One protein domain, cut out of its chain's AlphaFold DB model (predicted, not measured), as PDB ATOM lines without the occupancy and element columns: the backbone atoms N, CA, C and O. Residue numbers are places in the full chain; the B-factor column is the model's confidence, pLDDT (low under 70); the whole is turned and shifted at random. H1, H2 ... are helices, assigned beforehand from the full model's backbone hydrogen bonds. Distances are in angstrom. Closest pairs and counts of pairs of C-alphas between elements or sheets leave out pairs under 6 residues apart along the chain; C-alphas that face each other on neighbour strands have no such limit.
ATOM      1  N   LYS A 221     265.876 284.579 234.885       88.00
ATOM      2  CA  LYS A 221     265.652 285.490 236.021       88.00
ATOM      3  C   LYS A 221     265.344 286.890 235.499       88.00
ATOM      4  O   LYS A 221     264.347 287.481 235.903       88.00
ATOM      5  N   GLN A 222     266.129 287.374 234.535       85.38
ATOM      6  CA  GLN A 222     265.877 288.645 233.853       85.38
ATOM      7  C   GLN A 222     264.522 288.629 233.125       85.38
ATOM      8  O   GLN A 222     263.745 289.571 233.273       85.38
ATOM      9  N   LYS A 223     264.194 287.544 232.408       88.06
ATOM     10  CA  LYS A 223     262.883 287.340 231.764       88.06
ATOM     11  C   LYS A 223     261.745 287.454 232.780       88.06
ATOM     12  O   LYS A 223     260.813 288.223 232.554       88.06
ATOM     13  N   LYS A 224     261.853 286.759 233.917       90.56
ATOM     14  CA  LYS A 224     260.856 286.822 234.992       90.56
ATOM     15  C   LYS A 224     260.722 288.229 235.586       90.56
ATOM     16  O   LYS A 224     259.605 288.715 235.680       90.56
ATOM     17  N   MET A 225     261.824 288.909 235.909       88.75
ATOM     18  CA  MET A 225     261.786 290.274 236.465       88.75
ATOM     19  C   MET A 225     261.044 291.270 235.558       88.75
ATOM     20  O   MET A 225     260.358 292.159 236.056       88.75
ATOM     21  N   ILE A 226     261.156 291.119 234.233       88.25
ATOM     22  CA  ILE A 226     260.438 291.958 233.262       88.25
ATOM     23  C   ILE A 226     258.937 291.647 233.275       88.25
ATOM     24  O   ILE A 226     258.123 292.566 233.258       88.25
ATOM     25  N   ILE A 227     258.569 290.363 233.313       89.31
ATOM     26  CA  ILE A 227     257.168 289.925 233.357       89.31
ATOM     27  C   ILE A 227     256.513 290.382 234.667       89.31
ATOM     28  O   ILE A 227     255.472 291.031 234.616       89.31
ATOM     29  N   ASP A 228     257.155 290.143 235.815       89.75
ATOM     30  CA  ASP A 228     256.665 290.539 237.141       89.75
ATOM     31  C   ASP A 228     256.444 292.068 237.239       89.75
ATOM     32  O   ASP A 228     255.443 292.518 237.803       89.75
ATOM     33  N   ASP A 229     257.331 292.885 236.648       89.00
ATOM     34  CA  ASP A 229     257.187 294.349 236.592       89.00
ATOM     35  C   ASP A 229     256.028 294.810 235.689       89.00
ATOM     36  O   ASP A 229     255.258 295.701 236.067       89.00
ATOM     37  N   LEU A 230     255.870 294.188 234.515       87.38
ATOM     38  CA  LEU A 230     254.765 294.471 233.594       87.38
ATOM     39  C   LEU A 230     253.415 294.108 234.223       87.38
ATOM     40  O   LEU A 230     252.487 294.919 234.194       87.38
ATOM     41  N   ASP A 231     253.323 292.943 234.860       89.62
ATOM     42  CA  ASP A 231     252.144 292.489 235.597       89.62
ATOM     43  C   ASP A 231     251.789 293.444 236.742       89.62
ATOM     44  O   ASP A 231     250.625 293.817 236.924       89.62
ATOM     45  N   LEU A 232     252.792 293.889 237.503       88.75
ATOM     46  CA  LEU A 232     252.623 294.854 238.586       88.75
ATOM     47  C   LEU A 232     252.172 296.229 238.066       88.75
ATOM     48  O   LEU A 232     251.327 296.879 238.688       88.75
ATOM     49  N   PHE A 233     252.684 296.672 236.914       86.88
ATOM     50  CA  PHE A 233     252.246 297.903 236.252       86.88
ATOM     51  C   PHE A 233     250.806 297.806 235.718       86.88
ATOM     52  O   PHE A 233     250.051 298.780 235.820       86.88
ATOM     53  N   VAL A 234     250.393 296.638 235.209       86.50
ATOM     54  CA  VAL A 234     249.010 296.378 234.782       86.50
ATOM     55  C   VAL A 234     248.054 296.391 235.976       86.50
ATOM     56  O   VAL A 234     247.067 297.129 235.951       86.50
ATOM     57  N   LYS A 235     248.385 295.662 237.051       88.69
ATOM     58  CA  LYS A 235     247.596 295.588 238.298       88.69
ATOM     59  C   LYS A 235     247.450 296.950 238.995       88.69
ATOM     60  O   LYS A 235     246.470 297.185 239.693       88.69
ATOM     61  N   ARG A 236     248.384 297.888 238.785       88.25
ATOM     62  CA  ARG A 236     248.366 299.238 239.384       88.25
ATOM     63  C   ARG A 236     247.556 300.294 238.611       88.25
ATOM     64  O   ARG A 236     247.569 301.452 239.027       88.25
ATOM     65  N   ARG A 237     246.831 299.943 237.539       85.81
ATOM     66  CA  ARG A 237     246.020 300.887 236.729       85.81
ATOM     67  C   ARG A 237     245.178 301.851 237.576       85.81
ATOM     68  O   ARG A 237     245.274 303.068 237.409       85.81
ATOM     69  N   ASP A 238     244.384 301.319 238.501       85.25
ATOM     70  CA  ASP A 238     243.440 302.124 239.282       85.25
ATOM     71  C   ASP A 238     244.120 302.942 240.384       85.25
ATOM     72  O   ASP A 238     243.646 304.024 240.727       85.25
ATOM     73  N   PHE A 239     245.298 302.513 240.852       86.00
ATOM     74  CA  PHE A 239     246.158 303.345 241.694       86.00
ATOM     75  C   PHE A 239     246.643 304.585 240.928       86.00
ATOM     76  O   PHE A 239     246.483 305.696 241.429       86.00
ATOM     77  N   TYR A 240     247.157 304.425 239.699       85.12
ATOM     78  CA  TYR A 240     247.560 305.560 238.850       85.12
ATOM     79  C   TYR A 240     246.394 306.533 238.612       85.12
ATOM     80  O   TYR A 240     246.568 307.743 238.771       85.12
ATOM     81  N   LYS A 241     245.197 306.001 238.317       86.94
ATOM     82  CA  LYS A 241     243.955 306.781 238.173       86.94
ATOM     83  C   LYS A 241     243.605 307.545 239.460       86.94
ATOM     84  O   LYS A 241     243.349 308.743 239.390       86.94
ATOM     85  N   LYS A 242     243.650 306.886 240.626       91.44
ATOM     86  CA  LYS A 242     243.347 307.484 241.942       91.44
ATOM     87  C   LYS A 242     244.317 308.606 242.329       91.44
ATOM     88  O   LYS A 242     243.884 309.580 242.931       91.44
ATOM     89  N   VAL A 243     245.603 308.496 241.981       89.50
ATOM     90  CA  VAL A 243     246.616 309.534 242.280       89.50
ATOM     91  C   VAL A 243     246.796 310.570 241.159       89.50
ATOM     92  O   VAL A 243     247.761 311.332 241.185       89.50
ATOM     93  N   GLY A 244     245.922 310.578 240.145       86.00
ATOM     94  CA  GLY A 244     245.963 311.534 239.030       86.00
ATOM     95  C   GLY A 244     247.199 311.434 238.123       86.00
ATOM     96  O   GLY A 244     247.444 312.331 237.317       86.00
ATOM     97  N   LYS A 245     248.004 310.367 238.229       83.56
ATOM     98  CA  LYS A 245     249.231 310.200 237.435       83.56
ATOM     99  C   LYS A 245     248.933 309.469 236.132       83.56
ATOM    100  O   LYS A 245     248.225 308.466 236.107       83.56
ATOM    101  N   ALA A 246     249.537 309.933 235.038       83.00
ATOM    102  CA  ALA A 246     249.418 309.278 233.740       83.00
ATOM    103  C   ALA A 246     249.911 307.821 233.819       83.00
ATOM    104  O   ALA A 246     251.082 307.576 234.109       83.00
ATOM    105  N   TRP A 247     249.024 306.861 233.539       85.69
ATOM    106  CA  TRP A 247     249.336 305.428 233.511       85.69
ATOM    107  C   TRP A 247     250.190 305.098 232.277       85.69
ATOM    108  O   TRP A 247     249.695 304.746 231.207       85.69
ATOM    109  N   LYS A 248     251.498 305.324 232.423       83.81
ATOM    110  CA  LYS A 248     252.561 305.123 231.431       83.81
ATOM    111  C   LYS A 248     253.803 304.588 232.151       83.81
ATOM    112  O   LYS A 248     253.999 304.884 233.330       83.81
ATOM    113  N   ARG A 249     254.639 303.835 231.435       79.06
ATOM    114  CA  ARG A 249     255.914 303.291 231.921       79.06
ATOM    115  C   ARG A 249     256.934 303.293 230.789       79.06
ATOM    116  O   ARG A 249     256.577 302.980 229.653       79.06
ATOM    117  N   GLY A 250     258.168 303.686 231.082       78.06
ATOM    118  CA  GLY A 250     259.262 303.720 230.113       78.06
ATOM    119  C   GLY A 250     260.220 302.549 230.295       78.06
ATOM    120  O   GLY A 250     260.722 302.336 231.395       78.06
ATOM    121  N   ILE A 251     260.513 301.827 229.214       78.25
ATOM    122  CA  ILE A 251     261.482 300.726 229.194       78.25
ATOM    123  C   ILE A 251     262.592 301.078 228.201       78.25
ATOM    124  O   ILE A 251     262.306 301.405 227.048       78.25
ATOM    125  N   LYS A 252     263.857 301.003 228.632       75.50
ATOM    126  CA  LYS A 252     265.038 301.156 227.769       75.50
ATOM    127  C   LYS A 252     265.766 299.824 227.618       75.50
ATOM    128  O   LYS A 252     266.125 299.185 228.604       75.50
ATOM    129  N   LEU A 253     266.047 299.476 226.367       73.06
ATOM    130  CA  LEU A 253     266.903 298.369 225.950       73.06
ATOM    131  C   LEU A 253     268.228 298.974 225.439       73.06
ATOM    132  O   LEU A 253     268.228 299.577 224.366       73.06
ATOM    133  N   PRO A 254     269.345 298.921 226.195       62.75
ATOM    134  CA  PRO A 254     270.644 299.385 225.718       62.75
ATOM    135  C   PRO A 254     271.268 298.332 224.796       62.75
ATOM    136  O   PRO A 254     271.536 297.204 225.218       62.75
ATOM    137  N   ASN A 255     271.538 298.717 223.549       56.03
ATOM    138  CA  ASN A 255     272.205 297.862 222.569       56.03
ATOM    139  C   ASN A 255     273.711 297.747 222.868       56.03
ATOM    140  O   ASN A 255     274.306 298.642 223.476       56.03
ATOM    141  N   ARG A 256     274.358 296.693 222.352       50.00
ATOM    142  CA  ARG A 256     275.807 296.432 222.499       50.00
ATOM    143  C   ARG A 256     276.695 297.646 222.167       50.00
ATOM    144  O   ARG A 256     277.630 297.919 222.908       50.00
ATOM    145  N   MET A 257     276.368 298.415 221.123       45.12
ATOM    146  CA  MET A 257     277.091 299.653 220.775       45.12
ATOM    147  C   MET A 257     277.019 300.716 221.882       45.12
ATOM    148  O   MET A 257     278.039 301.298 222.235       45.12
ATOM    149  N   THR A 258     275.839 300.934 222.475       47.19
ATOM    150  CA  THR A 258     275.675 301.912 223.564       47.19
ATOM    151  C   THR A 258     276.275 301.460 224.891       47.19
ATOM    152  O   THR A 258     276.540 302.318 225.719       47.19
ATOM    153  N   LEU A 259     276.499 300.155 225.106       46.19
ATOM    154  CA  LEU A 259     277.186 299.687 226.314       46.19
ATOM    155  C   LEU A 259     278.710 299.773 226.188       46.19
ATOM    156  O   LEU A 259     279.359 300.161 227.147       46.19
ATOM    157  N   ASN A 260     279.285 299.473 225.018       42.09
ATOM    158  CA  ASN A 260     280.730 299.632 224.817       42.09
ATOM    159  C   ASN A 260     281.180 301.077 225.112       42.09
ATOM    160  O   ASN A 260     282.192 301.276 225.776       42.09
ATOM    161  N   ALA A 261     280.375 302.065 224.701       41.81
ATOM    162  CA  ALA A 261     280.571 303.488 224.995       41.81
ATOM    163  C   ALA A 261     280.143 303.920 226.424       41.81
ATOM    164  O   ALA A 261     280.045 305.109 226.702       41.81
ATOM    165  N   MET A 262     279.857 302.963 227.313       37.50
ATOM    166  CA  MET A 262     279.681 303.140 228.765       37.50
ATOM    167  C   MET A 262     280.738 302.355 229.570       37.50
ATOM    168  O   MET A 262     280.673 302.331 230.796       37.50
ATOM    169  N   LEU A 278     266.464 309.874 232.111       57.00
ATOM    170  CA  LEU A 278     266.533 308.811 233.126       57.00
ATOM    171  C   LEU A 278     265.628 309.073 234.346       57.00
ATOM    172  O   LEU A 278     265.682 308.346 235.334       57.00
ATOM    173  N   ARG A 279     264.813 310.136 234.317       56.50
ATOM    174  CA  ARG A 279     263.916 310.484 235.428       56.50
ATOM    175  C   ARG A 279     262.740 309.490 235.510       56.50
ATOM    176  O   ARG A 279     262.142 309.190 234.467       56.50
ATOM    177  N   PRO A 280     262.340 309.051 236.720       56.59
ATOM    178  CA  PRO A 280     261.118 308.271 236.923       56.59
ATOM    179  C   PRO A 280     259.890 308.934 236.281       56.59
ATOM    180  O   PRO A 280     259.743 310.157 236.300       56.59
ATOM    181  N   GLY A 281     259.018 308.125 235.680       60.94
ATOM    182  CA  GLY A 281     257.898 308.568 234.846       60.94
ATOM    183  C   GLY A 281     258.254 308.826 233.374       60.94
ATOM    184  O   GLY A 281     257.374 309.210 232.601       60.94
ATOM    185  N   ARG A 282     259.516 308.623 232.963       60.53
ATOM    186  CA  ARG A 282     259.952 308.639 231.550       60.53
ATOM    187  C   ARG A 282     260.714 307.387 231.127       60.53
ATOM    188  O   ARG A 282     260.539 306.944 229.996       60.53
ATOM    189  N   MET A 283     261.560 306.848 232.000       58.66
ATOM    190  CA  MET A 283     262.430 305.705 231.713       58.66
ATOM    191  C   MET A 283     262.697 304.950 233.017       58.66
ATOM    192  O   MET A 283     263.663 305.215 233.722       58.66
ATOM    193  N   ASP A 284     261.767 304.068 233.366       63.62
ATOM    194  CA  ASP A 284     261.664 303.451 234.688       63.62
ATOM    195  C   ASP A 284     262.438 302.130 234.797       63.62
ATOM    196  O   ASP A 284     262.866 301.762 235.886       63.62
ATOM    197  N   VAL A 285     262.614 301.415 233.678       71.50
ATOM    198  CA  VAL A 285     263.251 300.089 233.634       71.50
ATOM    199  C   VAL A 285     264.357 300.062 232.581       71.50
ATOM    200  O   VAL A 285     264.162 300.502 231.446       71.50
ATOM    201  N   HIS A 286     265.509 299.506 232.953       70.31
ATOM    202  CA  HIS A 286     266.669 299.314 232.085       70.31
ATOM    203  C   HIS A 286     266.944 297.813 231.935       70.31
ATOM    204  O   HIS A 286     267.285 297.151 232.909       70.31
ATOM    205  N   ILE A 287     266.779 297.276 230.724       74.12
ATOM    206  CA  ILE A 287     266.881 295.836 230.438       74.12
ATOM    207  C   ILE A 287     268.101 295.591 229.553       74.12
ATOM    208  O   ILE A 287     268.128 296.030 228.403       74.12
ATOM    209  N   HIS A 288     269.114 294.893 230.063       68.06
ATOM    210  CA  HIS A 288     270.366 294.705 229.337       68.06
ATOM    211  C   HIS A 288     270.325 293.488 228.393       68.06
ATOM    212  O   HIS A 288     270.188 292.357 228.843       68.06
ATOM    213  N   MET A 289     270.466 293.718 227.082       67.31
ATOM    214  CA  MET A 289     270.338 292.685 226.036       67.31
ATOM    215  C   MET A 289     271.621 292.572 225.194       67.31
ATOM    216  O   MET A 289     271.640 292.937 224.020       67.31
ATOM    217  N   SER A 290     272.727 292.132 225.800       70.69
ATOM    218  CA  SER A 290     274.050 292.117 225.148       70.69
ATOM    219  C   SER A 290     274.481 290.764 224.585       70.69
ATOM    220  O   SER A 290     274.854 290.688 223.411       70.69
ATOM    221  N   TYR A 291     274.462 289.718 225.411       83.38
ATOM    222  CA  TYR A 291     275.098 288.433 225.120       83.38
ATOM    223  C   TYR A 291     274.174 287.253 225.424       83.38
ATOM    224  O   TYR A 291     273.254 287.353 226.234       83.38
ATOM    225  N   LEU A 292     274.407 286.143 224.728       87.44
ATOM    226  CA  LEU A 292     273.647 284.913 224.892       87.44
ATOM    227  C   LEU A 292     274.042 284.222 226.202       87.44
ATOM    228  O   LEU A 292     275.213 283.931 226.417       87.44
ATOM    229  N   THR A 293     273.066 283.934 227.062       88.50
ATOM    230  CA  THR A 293     273.260 283.062 228.230       88.50
ATOM    231  C   THR A 293     272.993 281.605 227.867       88.50
ATOM    232  O   THR A 293     272.357 281.310 226.855       88.50
ATOM    233  N   CYS A 294     273.433 280.672 228.709       88.12
ATOM    234  CA  CYS A 294     273.277 279.231 228.491       88.12
ATOM    235  C   CYS A 294     271.805 278.808 228.347       88.12
ATOM    236  O   CYS A 294     271.473 277.989 227.495       88.12
ATOM    237  N   ASP A 295     270.907 279.401 229.135       88.56
ATOM    238  CA  ASP A 295     269.463 279.162 229.034       88.56
ATOM    239  C   ASP A 295     268.826 279.909 227.850       88.56
ATOM    240  O   ASP A 295     267.902 279.401 227.208       88.56
ATOM    241  N   GLY A 296     269.381 281.065 227.467       89.62
ATOM    242  CA  GLY A 296     269.080 281.694 226.182       89.62
ATOM    243  C   GLY A 296     269.436 280.779 225.004       89.62
ATOM    244  O   GLY A 296     268.653 280.663 224.066       89.62
ATOM    245  N   PHE A 297     270.567 280.069 225.066       91.50
ATOM    246  CA  PHE A 297     270.955 279.081 224.056       91.50
ATOM    247  C   PHE A 297     269.999 277.880 224.024       91.50
ATOM    248  O   PHE A 297     269.571 277.505 222.936       91.50
ATOM    249  N   LYS A 298     269.575 277.341 225.179       90.94
ATOM    250  CA  LYS A 298     268.508 276.317 225.229       90.94
ATOM    251  C   LYS A 298     267.227 276.805 224.545       90.94
ATOM    252  O   LYS A 298     266.628 276.062 223.778       90.94
ATOM    253  N   THR A 299     266.847 278.068 224.763       91.75
ATOM    254  CA  THR A 299     265.689 278.684 224.088       91.75
ATOM    255  C   THR A 299     265.880 278.706 222.565       91.75
ATOM    256  O   THR A 299     264.964 278.349 221.831       91.75
ATOM    257  N   LEU A 300     267.072 279.056 222.064       92.19
ATOM    258  CA  LEU A 300     267.367 278.998 220.627       92.19
ATOM    259  C   LEU A 300     267.335 277.558 220.080       92.19
ATOM    260  O   LEU A 300     266.727 277.328 219.039       92.19
ATOM    261  N   ALA A 301     267.939 276.587 220.768       91.69
ATOM    262  CA  ALA A 301     267.945 275.190 220.329       91.69
ATOM    263  C   ALA A 301     266.533 274.569 220.313       91.69
ATOM    264  O   ALA A 301     266.193 273.832 219.386       91.69
ATOM    265  N   ALA A 302     265.682 274.937 221.275       91.25
ATOM    266  CA  ALA A 302     264.265 274.590 221.279       91.25
ATOM    267  C   ALA A 302     263.512 275.236 220.103       91.25
ATOM    268  O   ALA A 302     262.788 274.543 219.397       91.25
ATOM    269  N   ASN A 303     263.710 276.535 219.850       91.06
ATOM    270  CA  ASN A 303     263.014 277.257 218.779       91.06
ATOM    271  C   ASN A 303     263.403 276.796 217.362       91.06
ATOM    272  O   ASN A 303     262.545 276.749 216.486       91.06
ATOM    273  N   TYR A 304     264.695 276.542 217.118       90.12
ATOM    274  CA  TYR A 304     265.236 276.310 215.770       90.12
ATOM    275  C   TYR A 304     265.431 274.831 215.427       90.12
ATOM    276  O   TYR A 304     265.280 274.464 214.267       90.12
ATOM    277  N   LEU A 305     265.759 273.983 216.408       89.31
ATOM    278  CA  LEU A 305     266.041 272.554 216.197       89.31
ATOM    279  C   LEU A 305     265.019 271.630 216.881       89.31
ATOM    280  O   LEU A 305     265.160 270.411 216.810       89.31
ATOM    281  N   ASN A 306     264.014 272.187 217.571       87.50
ATOM    282  CA  ASN A 306     263.041 271.449 218.385       87.50
ATOM    283  C   ASN A 306     263.701 270.548 219.461       87.50
ATOM    284  O   ASN A 306     263.177 269.491 219.821       87.50
ATOM    285  N   ILE A 307     264.867 270.960 219.981       87.25
ATOM    286  CA  ILE A 307     265.590 270.247 221.044       87.25
ATOM    287  C   ILE A 307     265.250 270.882 222.393       87.25
ATOM    288  O   ILE A 307     265.721 271.975 222.708       87.25
ATOM    289  N   HIS A 308     264.456 270.181 223.200       80.56
ATOM    290  CA  HIS A 308     264.127 270.590 224.571       80.56
ATOM    291  C   HIS A 308     265.035 269.933 225.629       80.56
ATOM    292  O   HIS A 308     265.223 270.492 226.709       80.56
ATOM    293  N   ASP A 309     265.624 268.778 225.301       76.50
ATOM    294  CA  ASP A 309     266.448 267.954 226.193       76.50
ATOM    295  C   ASP A 309     267.957 268.250 226.097       76.50
ATOM    296  O   ASP A 309     268.425 269.064 225.298       76.50
ATOM    297  N   TYR A 310     268.756 267.558 226.912       73.19
ATOM    298  CA  TYR A 310     270.217 267.641 226.888       73.19
ATOM    299  C   TYR A 310     270.816 266.953 225.649       73.19
ATOM    300  O   TYR A 310     270.940 265.731 225.604       73.19
ATOM    301  N   HIS A 311     271.290 267.735 224.675       81.00
ATOM    302  CA  HIS A 311     272.193 267.222 223.640       81.00
ATOM    303  C   HIS A 311     273.612 267.041 224.204       81.00
ATOM    304  O   HIS A 311     274.090 267.894 224.951       81.00
ATOM    305  N   TRP A 312     274.344 266.001 223.798       84.12
ATOM    306  CA  TRP A 312     275.707 265.742 224.295       84.12
ATOM    307  C   TRP A 312     276.668 266.920 224.037       84.12
ATOM    308  O   TRP A 312     277.376 267.363 224.942       84.12
ATOM    309  N   ARG A 313     276.600 267.524 222.839       84.25
ATOM    310  CA  ARG A 313     277.345 268.754 222.490       84.25
ATOM    311  C   ARG A 313     276.958 270.001 223.306       84.25
ATOM    312  O   ARG A 313     277.724 270.961 223.311       84.25
ATOM    313  N   PHE A 314     275.813 270.036 224.004       89.75
ATOM    314  CA  PHE A 314     275.415 271.227 224.776       89.75
ATOM    315  C   PHE A 314     276.383 271.544 225.915       89.75
ATOM    316  O   PHE A 314     276.501 272.712 226.267       89.75
ATOM    317  N   ARG A 315     277.092 270.552 226.470       87.94
ATOM    318  CA  ARG A 315     278.124 270.799 227.486       87.94
ATOM    319  C   ARG A 315     279.253 271.669 226.923       87.94
ATOM    320  O   ARG A 315     279.515 272.745 227.446       87.94
ATOM    321  N   GLU A 316     279.848 271.232 225.819       89.06
ATOM    322  CA  GLU A 316     280.930 271.950 225.137       89.06
ATOM    323  C   GLU A 316     280.472 273.331 224.639       89.06
ATOM    324  O   GLU A 316     281.169 274.327 224.817       89.06
ATOM    325  N   ILE A 317     279.266 273.423 224.068       90.19
ATOM    326  CA  ILE A 317     278.697 274.700 223.610       90.19
ATOM    327  C   ILE A 317     278.428 275.646 224.795       90.19
ATOM    328  O   ILE A 317     278.687 276.843 224.681       90.19
ATOM    329  N   LYS A 318     277.968 275.134 225.946       88.38
ATOM    330  CA  LYS A 318     277.778 275.919 227.177       88.38
ATOM    331  C   LYS A 318     279.104 276.500 227.670       88.38
ATOM    332  O   LYS A 318     279.178 277.708 227.873       88.38
ATOM    333  N   GLU A 319     280.130 275.662 227.798       86.75
ATOM    334  CA  GLU A 319     281.479 276.059 228.228       86.75
ATOM    335  C   GLU A 319     282.075 277.120 227.270       86.75
ATOM    336  O   GLU A 319     282.633 278.126 227.711       86.75
ATOM    337  N   LEU A 320     281.870 276.977 225.952       86.50
ATOM    338  CA  LEU A 320     282.297 277.964 224.946       86.50
ATOM    339  C   LEU A 320     281.507 279.290 224.986       86.50
ATOM    340  O   LEU A 320     282.079 280.339 224.681       86.50
ATOM    341  N   ILE A 321     280.221 279.267 225.351       87.19
ATOM    342  CA  ILE A 321     279.384 280.473 225.507       87.19
ATOM    343  C   ILE A 321     279.723 281.215 226.806       87.19
ATOM    344  O   ILE A 321     279.841 282.437 226.790       87.19
ATOM    345  N   GLU A 322     279.944 280.511 227.919       81.81
ATOM    346  CA  GLU A 322     280.352 281.137 229.188       81.81
ATOM    347  C   GLU A 322     281.725 281.817 229.056       81.81
ATOM    348  O   GLU A 322     281.906 282.944 229.521       81.81
ATOM    349  N   CYS A 323     282.650 281.208 228.309       68.00
ATOM    350  CA  CYS A 323     283.935 281.813 227.959       68.00
ATOM    351  C   CYS A 323     283.845 282.974 226.945       68.00
ATOM    352  O   CYS A 323     284.776 283.786 226.881       68.00
ATOM    353  N   LYS A 324     282.781 283.093 226.126       70.06
ATOM    354  CA  LYS A 324     282.723 284.115 225.062       70.06
ATOM    355  C   LYS A 324     281.405 284.891 224.951       70.06
ATOM    356  O   LYS A 324     280.348 284.378 224.612       70.06
ATOM    357  N   LYS A 325     281.566 286.219 225.015       76.25
ATOM    358  CA  LYS A 325     280.602 287.283 224.679       76.25
ATOM    359  C   LYS A 325     280.106 287.236 223.209       76.25
ATOM    360  O   LYS A 325     280.465 288.086 222.390       76.25
ATOM    361  N   VAL A 326     279.272 286.248 222.878       84.12
ATOM    362  CA  VAL A 326     278.569 286.063 221.587       84.12
ATOM    363  C   VAL A 326     277.117 286.555 221.705       84.12
ATOM    364  O   VAL A 326     276.538 286.508 222.790       84.12
ATOM    365  N   THR A 327     276.514 287.074 220.628       87.00
ATOM    366  CA  THR A 327     275.111 287.543 220.662       87.00
ATOM    367  C   THR A 327     274.112 286.437 220.285       87.00
ATOM    368  O   THR A 327     274.462 285.536 219.518       87.00
ATOM    369  N   PRO A 328     272.841 286.514 220.735       89.19
ATOM    370  CA  PRO A 328     271.801 285.571 220.313       89.19
ATOM    371  C   PRO A 328     271.596 285.523 218.792       89.19
ATOM    372  O   PRO A 328     271.348 284.454 218.250       89.19
ATOM    373  N   ALA A 329     271.750 286.659 218.100       87.81
ATOM    374  CA  ALA A 329     271.611 286.739 216.646       87.81
ATOM    375  C   ALA A 329     272.715 285.966 215.904       87.81
ATOM    376  O   ALA A 329     272.412 285.253 214.958       87.81
ATOM    377  N   GLN A 330     273.969 286.044 216.368       88.38
ATOM    378  CA  GLN A 330     275.088 285.302 215.769       88.38
ATOM    379  C   GLN A 330     274.915 283.785 215.914       88.38
ATOM    380  O   GLN A 330     275.272 283.035 215.014       88.38
ATOM    381  N   VAL A 331     274.347 283.321 217.031       91.00
ATOM    382  CA  VAL A 331     274.053 281.892 217.211       91.00
ATOM    383  C   VAL A 331     272.820 281.474 216.414       91.00
ATOM    384  O   VAL A 331     272.861 280.428 215.782       91.00
ATOM    385  N   ALA A 332     271.761 282.289 216.362       91.00
ATOM    386  CA  ALA A 332     270.608 282.023 215.499       91.00
ATOM    387  C   ALA A 332     271.006 281.914 214.013       91.00
ATOM    388  O   ALA A 332     270.527 281.022 213.322       91.00
ATOM    389  N   GLU A 333     271.930 282.754 213.540       91.31
ATOM    390  CA  GLU A 333     272.475 282.690 212.178       91.31
ATOM    391  C   GLU A 333     273.196 281.361 211.891       91.31
ATOM    392  O   GLU A 333     272.982 280.781 210.833       91.31
ATOM    393  N   GLU A 334     274.000 280.834 212.825       92.25
ATOM    394  CA  GLU A 334     274.584 279.486 212.698       92.25
ATOM    395  C   GLU A 334     273.518 278.376 212.763       92.25
ATOM    396  O   GLU A 334     273.593 277.411 212.003       92.25
ATOM    397  N   LEU A 335     272.504 278.520 213.629       91.50
ATOM    398  CA  LEU A 335     271.419 277.542 213.777       91.50
ATOM    399  C   LEU A 335     270.520 277.436 212.533       91.50
ATOM    400  O   LEU A 335     269.941 276.381 212.299       91.50
ATOM    401  N   MET A 336     270.420 278.493 211.723       92.00
ATOM    402  CA  MET A 336     269.582 278.540 210.515       92.00
ATOM    403  C   MET A 336     270.264 277.997 209.242       92.00
ATOM    404  O   MET A 336     269.690 278.094 208.159       92.00
ATOM    405  N   LYS A 337     271.482 277.437 209.327       90.62
ATOM    406  CA  LYS A 337     272.247 276.982 208.142       90.62
ATOM    407  C   LYS A 337     271.875 275.591 207.622       90.62
ATOM    408  O   LYS A 337     272.295 275.232 206.523       90.62
ATOM    409  N   SER A 338     271.150 274.788 208.398       90.69
ATOM    410  CA  SER A 338     270.697 273.447 208.012       90.69
ATOM    411  C   SER A 338     269.586 272.979 208.952       90.69
ATOM    412  O   SER A 338     269.573 273.360 210.116       90.69
ATOM    413  N   ASP A 339     268.701 272.099 208.486       85.75
ATOM    414  CA  ASP A 339     267.666 271.486 209.331       85.75
ATOM    415  C   ASP A 339     268.200 270.302 210.173       85.75
ATOM    416  O   ASP A 339     267.497 269.761 211.026       85.75
ATOM    417  N   ASN A 340     269.443 269.854 209.937       88.25
ATOM    418  CA  ASN A 340     270.030 268.710 210.640       88.25
ATOM    419  C   ASN A 340     270.772 269.144 211.916       88.25
ATOM    420  O   ASN A 340     271.901 269.636 211.858       88.25
ATOM    421  N   ALA A 341     270.157 268.872 213.069       88.06
ATOM    422  CA  ALA A 341     270.662 269.198 214.401       88.06
ATOM    423  C   ALA A 341     272.142 268.847 214.658       88.06
ATOM    424  O   ALA A 341     272.863 269.674 215.211       88.06
ATOM    425  N   GLU A 342     272.626 267.668 214.258       87.31
ATOM    426  CA  GLU A 342     274.027 267.278 214.504       87.31
ATOM    427  C   GLU A 342     275.007 268.090 213.650       87.31
ATOM    428  O   GLU A 342     276.040 268.546 214.144       87.31
ATOM    429  N   VAL A 343     274.656 268.339 212.384       89.69
ATOM    430  CA  VAL A 343     275.453 269.170 211.465       89.69
ATOM    431  C   VAL A 343     275.490 270.617 211.956       89.69
ATOM    432  O   VAL A 343     276.552 271.241 211.966       89.69
ATOM    433  N   VAL A 344     274.349 271.135 212.416       92.00
ATOM    434  CA  VAL A 344     274.222 272.483 212.981       92.00
ATOM    435  C   VAL A 344     275.027 272.639 214.265       92.00
ATOM    436  O   VAL A 344     275.805 273.584 214.385       92.00
ATOM    437  N   LEU A 345     274.874 271.729 215.230       91.94
ATOM    438  CA  LEU A 345     275.563 271.835 216.516       91.94
ATOM    439  C   LEU A 345     277.074 271.616 216.358       91.94
ATOM    440  O   LEU A 345     277.852 272.280 217.037       91.94
ATOM    441  N   GLU A 346     277.515 270.785 215.409       91.19
ATOM    442  CA  GLU A 346     278.928 270.718 215.032       91.19
ATOM    443  C   GLU A 346     279.429 272.005 214.360       91.19
ATOM    444  O   GLU A 346     280.523 272.482 214.676       91.19
ATOM    445  N   GLY A 347     278.639 272.585 213.451       91.12
ATOM    446  CA  GLY A 347     278.928 273.865 212.804       91.12
ATOM    447  C   GLY A 347     279.092 274.992 213.824       91.12
ATOM    448  O   GLY A 347     280.117 275.676 213.824       91.12
ATOM    449  N   LEU A 348     278.151 275.101 214.765       92.44
ATOM    450  CA  LEU A 348     278.182 276.044 215.880       92.44
ATOM    451  C   LEU A 348     279.401 275.817 216.788       92.44
ATOM    452  O   LEU A 348     280.095 276.778 217.114       92.44
ATOM    453  N   THR A 349     279.739 274.571 217.144       92.06
ATOM    454  CA  THR A 349     280.969 274.273 217.901       92.06
ATOM    455  C   THR A 349     282.223 274.722 217.138       92.06
ATOM    456  O   THR A 349     283.107 275.357 217.718       92.06
ATOM    457  N   LYS A 350     282.316 274.448 215.827       91.06
ATOM    458  CA  LYS A 350     283.441 274.885 214.977       91.06
ATOM    459  C   LYS A 350     283.507 276.413 214.853       91.06
ATOM    460  O   LYS A 350     284.604 276.973 214.872       91.06
ATOM    461  N   PHE A 351     282.364 277.091 214.762       90.88
ATOM    462  CA  PHE A 351     282.249 278.551 214.771       90.88
ATOM    463  C   PHE A 351     282.739 279.141 216.097       90.88
ATOM    464  O   PHE A 351     283.636 279.984 216.086       90.88
ATOM    465  N   LEU A 352     282.237 278.651 217.235       89.62
ATOM    466  CA  LEU A 352     282.621 279.111 218.573       89.62
ATOM    467  C   LEU A 352     284.115 278.877 218.858       89.62
ATOM    468  O   LEU A 352     284.789 279.785 219.346       89.62
ATOM    469  N   LYS A 353     284.674 277.719 218.474       87.94
ATOM    470  CA  LYS A 353     286.118 277.432 218.599       87.94
ATOM    471  C   LYS A 353     286.986 278.335 217.717       87.94
ATOM    472  O   LYS A 353     287.996 278.848 218.194       87.94
ATOM    473  N   ARG A 354     286.589 278.586 216.462       84.75
ATOM    474  CA  ARG A 354     287.268 279.554 215.573       84.75
ATOM    475  C   ARG A 354     287.210 280.965 216.157       84.75
ATOM    476  O   ARG A 354     288.207 281.674 216.175       84.75
ATOM    477  N   MET A 355     286.051 281.336 216.697       78.25
ATOM    478  CA  MET A 355     285.855 282.577 217.434       78.25
ATOM    479  C   MET A 355     286.719 282.673 218.696       78.25
ATOM    480  O   MET A 355     287.014 283.800 219.097       78.25
ATOM    481  N   LYS A 356     287.098 281.563 219.342       72.06
ATOM    482  CA  LYS A 356     288.013 281.601 220.486       72.06
ATOM    483  C   LYS A 356     289.417 282.023 220.043       72.06
ATOM    484  O   LYS A 356     289.881 283.052 220.506       72.06
ATOM    485  N   ARG A 357     290.011 281.314 219.071       67.12
ATOM    486  CA  ARG A 357     291.386 281.554 218.578       67.12
ATOM    487  C   ARG A 357     291.655 283.018 218.219       67.12
ATOM    488  O   ARG A 357     292.496 283.639 218.844       67.12
ATOM    489  N   VAL A 358     290.804 283.611 217.375       61.94
ATOM    490  CA  VAL A 358     290.885 285.035 216.969       61.94
ATOM    491  C   VAL A 358     290.828 286.013 218.155       61.94
ATOM    492  O   VAL A 358     291.228 287.167 218.032       61.94
ATOM    493  N   ARG A 359     290.298 285.591 219.312       58.19
ATOM    494  CA  ARG A 359     290.278 286.398 220.536       58.19
ATOM    495  C   ARG A 359     291.468 286.140 221.454       58.19
ATOM    496  O   ARG A 359     291.906 287.082 222.096       58.19
ATOM    497  N   ASP A 360     291.963 284.911 221.502       60.50
ATOM    498  CA  ASP A 360     293.203 284.580 222.201       60.50
ATOM    499  C   ASP A 360     294.365 285.348 221.506       60.50
ATOM    500  O   ASP A 360     295.011 286.180 222.135       60.50
ATOM    501  N   GLU A 361     294.458 285.256 220.170       56.91
ATOM    502  CA  GLU A 361     295.390 286.000 219.293       56.91
ATOM    503  C   GLU A 361     295.325 287.537 219.469       56.91
ATOM    504  O   GLU A 361     296.346 288.220 219.437       56.91
ATOM    505  N   THR A 362     294.128 288.116 219.650       54.28
ATOM    506  CA  THR A 362     293.964 289.579 219.838       54.28
ATOM    507  C   THR A 362     294.048 290.038 221.291       54.28
ATOM    508  O   THR A 362     294.019 291.242 221.538       54.28
ATOM    509  N   ASN A 363     294.163 289.112 222.244       51.69
ATOM    510  CA  ASN A 363     294.560 289.409 223.616       51.69
ATOM    511  C   ASN A 363     296.096 289.371 223.737       51.69
ATOM    512  O   ASN A 363     296.664 290.308 224.284       51.69
TER     513      ASN A 363
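AT A GLANCE: This is residues 221 to 262 and 278 to 363 of the 386 residues of an uncharacterized protein of Artemisia annua (UniProt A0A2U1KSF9). Four helices, H4 to H7, make a small head, with the long helix H7 along one side of it and H5 and H6 packing on H7. The rest is a long, loose arm: H1 and H2 run away from the head to the far end, the unnamed residues 243 to 255 fold back from there to little H3, and residues 278 to 293 lead into H4. The printed part has 128 residues, 79 of them in seven named helices, H1 to H7 in order along the chain, with no named strand; the class is all helix. The whole is loose, with a radius of gyration of the C-alphas of 19.5 A, and elongated, spanning 58 by 35 by 21 A.

HOW THE PARTS SIT: Begin with H7, residues 341 to 363. Its residues 348 to 353 alone touch H5, residues 314 to 323, at a shallow tilt of 23 degrees, the same way; the closest C-alphas, of Ile 317 and Thr 349, are 6.2 A apart. With residues 344 to 351 alone, H7 touches H6, residues 328 to 335, at a steep tilt of 50 degrees, opposite ways; look at the closest C-alphas, of Leu 335 and Val 344, 5.8 A apart. H6 also touches H4, residues 294 to 305, at a steep tilt of 40 degrees, the same way, closest at the C-alphas of Tyr 304 and Leu 335, 6.6 A. H4 and H5 only just touch, with 3 pairs of C-alphas within 8 A, through residue 294 of H4 alone; the closest C-alphas, of Cys 294 and Lys 318, are 5.7 A apart. Helix packing is mostly crossed. H1, residues 221 to 235, H2, residues 237 to 242, and H3, residues 256 to 260, touch no helix; H1 and H2 meet only through their link. Residues 251 to 252 pair, parallel, with residues 285 to 286. Every O i to N i+4 pair is within hydrogen-bond range in H1 to H6; in H7, 18 of 19 are.

IN THESE COORDINATES: Find C-alpha 341 at (270.662, 269.198, 214.401); from there H7 runs 32.6 A to C-alpha 363 at (294.560, 289.409, 223.616). H1 starts at C-alpha 221, (265.652, 285.490, 236.021), and measures 20.8 A; H4 measures 15.8 A and H5 14.0 A.

THE WHOLE: The C-alphas farthest apart, of Lys 242 and Glu 361, are 60.7 A apart. Residues 263 to 277 are not printed, and C-alphas 262 and 278 are 15.0 A apart across this cut. Of the links that are printed whole, H2 to H3 is long. Mean pLDDT of the printed part is 80.1, with residues 254 to 262, 278 to 284 and 357 to 363 among those under 70.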